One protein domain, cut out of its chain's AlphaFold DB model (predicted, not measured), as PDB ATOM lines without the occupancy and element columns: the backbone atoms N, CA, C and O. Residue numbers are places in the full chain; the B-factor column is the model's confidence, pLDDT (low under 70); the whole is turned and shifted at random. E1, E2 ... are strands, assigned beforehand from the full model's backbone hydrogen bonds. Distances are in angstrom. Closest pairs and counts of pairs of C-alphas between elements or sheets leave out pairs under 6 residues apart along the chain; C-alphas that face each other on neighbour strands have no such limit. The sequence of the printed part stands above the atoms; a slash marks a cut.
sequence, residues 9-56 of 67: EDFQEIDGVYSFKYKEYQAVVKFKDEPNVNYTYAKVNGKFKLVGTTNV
ATOM      1  N   GLU A   9      -5.149  23.832  -4.661       82.62
ATOM      2  CA  GLU A   9      -5.683  25.172  -4.449       82.62
ATOM      3  C   GLU A   9      -7.147  25.314  -4.889       82.62
ATOM      4  O   GLU A   9      -7.855  26.155  -4.332       82.62
ATOM      5  N   ASP A  10      -7.593  24.498  -5.851       84.62
ATOM      6  CA  ASP A  10      -8.940  24.543  -6.432       84.62
ATOM      7  C   ASP A  10      -9.988  23.895  -5.516       84.62
ATOM      8  O   ASP A  10     -11.186  24.166  -5.635       84.62
ATOM      9  N   PHE A  11      -9.548  23.047  -4.582       84.75
ATOM     10  CA  PHE A  11     -10.431  22.370  -3.643       84.75
ATOM     11  C   PHE A  11     -10.745  23.272  -2.456       84.75
ATOM     12  O   PHE A  11      -9.861  23.848  -1.817       84.75
ATOM     13  N   GLN A  12     -12.031  23.382  -2.156       88.50
ATOM     14  CA  GLN A  12     -12.515  24.016  -0.942       88.50
ATOM     15  C   GLN A  12     -12.570  23.007   0.203       88.50
ATOM     16  O   GLN A  12     -12.118  23.307   1.303       88.50
ATOM     17  N   GLU A  13     -13.114  21.820  -0.066       88.19
ATOM     18  CA  GLU A  13     -13.362  20.789   0.938       88.19
ATOM     19  C   GLU A  13     -13.379  19.405   0.280       88.19
ATOM     20  O   GLU A  13     -13.813  19.255  -0.869       88.19
ATOM     21  N   ILE A  14     -12.885  18.399   1.003       89.81
ATOM     22  CA  ILE A  14     -12.924  16.994   0.598       89.81
ATOM     23  C   ILE A  14     -13.376  16.165   1.801       89.81
ATOM     24  O   ILE A  14     -12.660  16.090   2.798       89.81
ATOM     25  N   ASP A  15     -14.517  15.493   1.669       90.19
ATOM     26  CA  ASP A  15     -15.104  14.638   2.700       90.19
ATOM     27  C   ASP A  15     -15.139  13.172   2.269       90.19
ATOM     28  O   ASP A  15     -15.550  12.825   1.159       90.19
ATOM     29  N   GLY A  16     -14.751  12.282   3.182       89.81
ATOM     30  CA  GLY A  16     -14.937  10.843   3.024       89.81
ATOM     31  C   GLY A  16     -16.289  10.416   3.584       89.81
ATOM     32  O   GLY A  16     -16.489  10.445   4.796       89.81
ATOM     33  N   VAL A  17     -17.205   9.974   2.724       88.44
ATOM     34  CA  VAL A  17     -18.549   9.537   3.129       88.44
ATOM     35  C   VAL A  17     -18.741   8.052   2.863       88.44
ATOM     36  O   VAL A  17     -18.283   7.515   1.856       88.44
ATOM     37  N   TYR A  18     -19.439   7.363   3.762       86.00
ATOM     38  CA  TYR A  18     -19.839   5.978   3.530       86.00
ATOM     39  C   TYR A  18     -21.220   5.937   2.873       86.00
ATOM     40  O   TYR A  18     -22.194   6.458   3.419       86.00
ATOM     41  N   SER A  19     -21.323   5.311   1.701       81.44
ATOM     42  CA  SER A  19     -22.588   5.160   0.991       81.44
ATOM     43  C   SER A  19     -23.276   3.859   1.385       81.44
ATOM     44  O   SER A  19     -22.858   2.779   0.974       81.44
ATOM     45  N   PHE A  20     -24.384   3.942   2.124       82.44
ATOM     46  CA  PHE A  20     -25.173   2.761   2.499       82.44
ATOM     47  C   PHE A  20     -25.787   2.039   1.293       82.44
ATOM     48  O   PHE A  20     -25.887   0.813   1.296       82.44
ATOM     49  N   LYS A  21     -26.167   2.790   0.250       80.12
ATOM     50  CA  LYS A  21     -26.772   2.241  -0.974       80.12
ATOM     51  C   LYS A  21     -25.806   1.323  -1.720       80.12
ATOM     52  O   LYS A  21     -26.202   0.258  -2.179       80.12
ATOM     53  N   TYR A  22     -24.552   1.750  -1.830       79.75
ATOM     54  CA  TYR A  22     -23.516   1.032  -2.572       79.75
ATOM     55  C   TYR A  22     -22.577   0.222  -1.655       79.75
ATOM     56  O   TYR A  22     -21.753  -0.545  -2.137       79.75
ATOM     57  N   LYS A  23     -22.743   0.342  -0.329       86.00
ATOM     58  CA  LYS A  23     -21.924  -0.288   0.723       86.00
ATOM     59  C   LYS A  23     -20.420  -0.007   0.589       86.00
ATOM     60  O   LYS A  23     -19.593  -0.834   0.967       86.00
ATOM     61  N   GLU A  24     -20.063   1.171   0.088       87.06
ATOM     62  CA  GLU A  24     -18.684   1.575  -0.206       87.06
ATOM     63  C   GLU A  24     -18.394   3.012   0.244       87.06
ATOM     64  O   GLU A  24     -19.306   3.827   0.402       87.06
ATOM     65  N   TYR A  25     -17.112   3.330   0.440       87.81
ATOM     66  CA  TYR A  25     -16.664   4.698   0.699       87.81
ATOM     67  C   TYR A  25     -16.576   5.505  -0.598       87.81
ATOM     68  O   TYR A  25     -16.034   5.043  -1.604       87.81
ATOM     69  N   GLN A  26     -17.069   6.734  -0.537       90.75
ATOM     70  CA  GLN A  26     -17.060   7.717  -1.611       90.75
ATOM     71  C   GLN A  26     -16.376   8.996  -1.118       90.75
ATOM     72  O   GLN A  26     -16.366   9.288   0.077       90.75
ATOM     73  N   ALA A  27     -15.793   9.751  -2.041       90.50
ATOM     74  CA  ALA A  27     -15.210  11.057  -1.765       90.50
ATOM     75  C   ALA A  27     -16.141  12.138  -2.305       90.50
ATOM     76  O   ALA A  27     -16.477  12.125  -3.489       90.50
ATOM     77  N   VAL A  28     -16.559  13.066  -1.457       90.44
ATOM     78  CA  VAL A  28     -17.306  14.255  -1.865       90.44
ATOM     79  C   VAL A  28     -16.333  15.418  -1.912       90.44
ATOM     80  O   VAL A  28     -15.611  15.665  -0.955       90.44
ATOM     81  N   VAL A  29     -16.288  16.105  -3.046       90.00
ATOM     82  CA  VAL A  29     -15.361  17.201  -3.314       90.00
ATOM     83  C   VAL A  29     -16.164  18.460  -3.607       90.00
ATOM     84  O   VAL A  29     -17.049  18.439  -4.466       90.00
ATOM     85  N   LYS A  30     -15.828  19.556  -2.927       90.25
ATOM     86  CA  LYS A  30     -16.309  20.905  -3.244       90.25
ATOM     87  C   LYS A  30     -15.165  21.722  -3.819       90.25
ATOM     88  O   LYS A  30     -14.072  21.757  -3.246       90.25
ATOM     89  N   PHE A  31     -15.418  22.392  -4.934       88.62
ATOM     90  CA  PHE A  31     -14.452  23.288  -5.565       88.62
ATOM     91  C   PHE A  31     -14.740  24.735  -5.178       88.62
ATOM     92  O   PHE A  31     -15.895  25.107  -4.998       88.62
ATOM     93  N   LYS A  32     -13.696  25.564  -5.087       86.75
ATOM     94  CA  LYS A  32     -13.843  26.985  -4.725       86.75
ATOM     95  C   LYS A  32     -14.575  27.813  -5.781       86.75
ATOM     96  O   LYS A  32     -15.231  28.783  -5.424       86.75
ATOM     97  N   ASP A  33     -14.441  27.447  -7.056       86.06
ATOM     98  CA  ASP A  33     -15.124  28.113  -8.177       86.06
ATOM     99  C   ASP A  33     -16.626  27.781  -8.208       86.06
ATOM    100  O   ASP A  33     -17.459  28.605  -8.570       86.06
ATOM    101  N   GLU A  34     -16.985  26.588  -7.722       84.06
ATOM    102  CA  GLU A  34     -18.357  26.086  -7.669       84.06
ATOM    103  C   GLU A  34     -18.709  25.628  -6.241       84.06
ATOM    104  O   GLU A  34     -18.981  24.444  -6.016       84.06
ATOM    105  N   PRO A  35     -18.746  26.546  -5.253       82.38
ATOM    106  CA  PRO A  35     -18.910  26.198  -3.835       82.38
ATOM    107  C   PRO A  35     -20.271  25.557  -3.524       82.38
ATOM    108  O   PRO A  35     -20.456  24.922  -2.487       82.38
ATOM    109  N   ASN A  36     -21.228  25.721  -4.437       85.56
ATOM    110  CA  ASN A  36     -22.580  25.190  -4.339       85.56
ATOM    111  C   ASN A  36     -22.696  23.751  -4.875       85.56
ATOM    112  O   ASN A  36     -23.719  23.103  -4.652       85.56
ATOM    113  N   VAL A  37     -21.671  23.231  -5.564       85.75
ATOM    114  CA  VAL A  37     -21.700  21.915  -6.213       85.75
ATOM    115  C   VAL A  37     -20.828  20.916  -5.457       85.75
ATOM    116  O   VAL A  37     -19.626  21.089  -5.281       85.75
ATOM    117  N   ASN A  38     -21.451  19.810  -5.064       88.75
ATOM    118  CA  ASN A  38     -20.803  18.648  -4.481       88.75
ATOM    119  C   ASN A  38     -20.535  17.618  -5.574       88.75
ATOM    120  O   ASN A  38     -21.471  17.096  -6.178       88.75
ATOM    121  N   TYR A  39     -19.272  17.275  -5.789       89.12
ATOM    122  CA  TYR A  39     -18.853  16.245  -6.732       89.12
ATOM    123  C   TYR A  39     -18.544  14.950  -5.981       89.12
ATOM    124  O   TYR A  39     -17.605  14.890  -5.193       89.12
ATOM    125  N   THR A  40     -19.329  13.898  -6.203       90.06
ATOM    126  CA  THR A  40     -19.131  12.594  -5.561       90.06
ATOM    127  C   THR A  40     -18.334  11.665  -6.466       90.06
ATOM    128  O   THR A  40     -18.764  11.325  -7.569       90.06
ATOM    129  N   TYR A  41     -17.195  11.198  -5.974       89.62
ATOM    130  CA  TYR A  41     -16.318  10.240  -6.625       89.62
ATOM    131  C   TYR A  41     -16.355   8.896  -5.899       89.62
ATOM    132  O   TYR A  41     -16.286   8.833  -4.674       89.62
ATOM    133  N   ALA A  42     -16.404   7.808  -6.660       88.62
ATOM    134  CA  ALA A  42     -16.320   6.448  -6.137       88.62
ATOM    135  C   ALA A  42     -15.153   5.696  -6.776       88.62
ATOM    136  O   ALA A  42     -14.735   5.997  -7.901       88.62
ATOM    137  N   LYS A  43     -14.615   4.705  -6.063       86.69
ATOM    138  CA  LYS A  43     -13.500   3.896  -6.557       86.69
ATOM    139  C   LYS A  43     -14.035   2.750  -7.414       86.69
ATOM    140  O   LYS A  43     -14.423   1.706  -6.906       86.69
ATOM    141  N   VAL A  44     -13.968   2.911  -8.732       82.25
ATOM    142  CA  VAL A  44     -14.386   1.895  -9.704       82.25
ATOM    143  C   VAL A  44     -13.150   1.315 -10.385       82.25
ATOM    144  O   VAL A  44     -12.441   2.014 -11.108       82.25
ATOM    145  N   ASN A  45     -12.899   0.019 -10.175       83.06
ATOM    146  CA  ASN A  45     -11.777  -0.705 -10.790       83.06
ATOM    147  C   ASN A  45     -10.409  -0.040 -10.501       83.06
ATOM    148  O   ASN A  45      -9.612   0.244 -11.391       83.06
ATOM    149  N   GLY A  46     -10.180   0.318  -9.232       83.06
ATOM    150  CA  GLY A  46      -8.931   0.939  -8.776       83.06
ATOM    151  C   GLY A  46      -8.793   2.439  -9.061       83.06
ATOM    152  O   GLY A  46      -7.884   3.056  -8.512       83.06
ATOM    153  N   LYS A  47      -9.693   3.041  -9.849       83.94
ATOM    154  CA  LYS A  47      -9.658   4.466 -10.208       83.94
ATOM    155  C   LYS A  47     -10.848   5.212  -9.613       83.94
ATOM    156  O   LYS A  47     -11.963   4.697  -9.613       83.94
ATOM    157  N   PHE A  48     -10.624   6.436  -9.141       83.81
ATOM    158  CA  PHE A  48     -11.720   7.313  -8.743       83.81
ATOM    159  C   PHE A  48     -12.439   7.828  -9.987       83.81
ATOM    160  O   PHE A  48     -11.817   8.378 -10.896       83.81
ATOM    161  N   LYS A  49     -13.751   7.617 -10.038       86.56
ATOM    162  CA  LYS A  49     -14.625   8.112 -11.098       86.56
ATOM    163  C   LYS A  49     -15.725   8.955 -10.483       86.56
ATOM    164  O   LYS A  49     -16.239   8.605  -9.424       86.56
ATOM    165  N   LEU A  50     -16.084  10.039 -11.159       88.25
ATOM    166  CA  LEU A  50     -17.243  10.840 -10.790       88.25
ATOM    167  C   LEU A  50     -18.501   9.982 -10.964       88.25
ATOM    168  O   LEU A  50     -18.741   9.455 -12.052       88.25
ATOM    169  N   VAL A  51     -19.273   9.821  -9.894       86.31
ATOM    170  CA  VAL A  51     -20.516   9.034  -9.872       86.31
ATOM    171  C   VAL A  51     -21.756   9.884  -9.622       86.31
ATOM    172  O   VAL A  51     -22.868   9.410  -9.841       86.31
ATOM    173  N   GLY A  52     -21.588  11.133  -9.191       84.69
ATOM    174  CA  GLY A  52     -22.703  12.044  -8.994       84.69
ATOM    175  C   GLY A  52     -22.259  13.478  -8.765       84.69
ATOM    176  O   GLY A  52     -21.131  13.736  -8.349       84.69
ATOM    177  N   THR A  53     -23.171  14.401  -9.036       88.25
ATOM    178  CA  THR A  53     -23.033  15.822  -8.725       88.25
ATOM    179  C   THR A  53     -24.325  16.307  -8.095       88.25
ATOM    180  O   THR A  53     -25.397  16.105  -8.672       88.25
ATOM    181  N   THR A  54     -24.238  16.960  -6.943       81.56
ATOM    182  CA  THR A  54     -25.399  17.465  -6.201       81.56
ATOM    183  C   THR A  54     -25.199  18.947  -5.937       81.56
ATOM    184  O   THR A  54     -24.147  19.336  -5.451       81.56
ATOM    185  N   ASN A  55     -26.192  19.781  -6.232       81.12
ATOM    186  CA  ASN A  55     -26.145  21.210  -5.916       81.12
ATOM    187  C   ASN A  55     -26.907  21.481  -4.603       81.12
ATOM    188  O   ASN A  55     -27.926  20.830  -4.347       81.12
ATOM    189  N   VAL A  56     -26.430  22.428  -3.791       66.19
ATOM    190  CA  VAL A  56     -27.087  22.905  -2.558       66.19
ATOM    191  C   VAL A  56     -28.486  23.474  -2.816       66.19
ATOM    192  O   VAL A  56     -29.354  23.366  -1.955       66.19
TER     193      VAL A  56
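AT A GLANCE: This is residues 9 to 56 of the 67 residues of an uncharacterized protein of Paenibacillus sp. Aloe-11 (UniProt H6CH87). One strongly twisted sheet of four strands makes the body, its strands' lines turning by 79 degrees from edge to edge, with no named helix on either face. The 48 printed residues hold E1, E2, E3 and E4, side by side in chain order: a meander, each strand the antiparallel neighbour of the one before. The class is all strand; the whole is compact, radius of gyration of the C-alphas 10.9 A, spanning 29 by 21 by 14 A.

HOW THE PARTS SIT: Edge strand E1, residues 11 to 19, forms a hairpin with E2, residues 24 to 31, at 160 degrees; N 15 and O 28 are 2.8 A apart. E2 and E3, residues 37 to 44, form a hairpin at 145 degrees, with N 41 and O 27 at 2.7 A. E3 and edge strand E4, residues 47 to 55, form a hairpin at 154 degrees, with N 40 and O 52 at 2.8 A. These N and O pairs are within hydrogen-bond range. E1 and E4 are apart.

IN THESE COORDINATES: E1 begins at C-alpha 11 (-10.431, 22.370, -3.643) and measures 21.6 A, E2 22.8 A, E3 21.6 A. E4, 23.9 A, ends at C-alpha 55 (-26.145, 21.210, -5.916).

THE WHOLE: The farthest C-alphas, Glu 9 and Lys 21, are 31.3 A apart. The printed part has no cut, and its three links between strands are tight. Mean pLDDT of the printed part is 85.8; residue 56 is under 70.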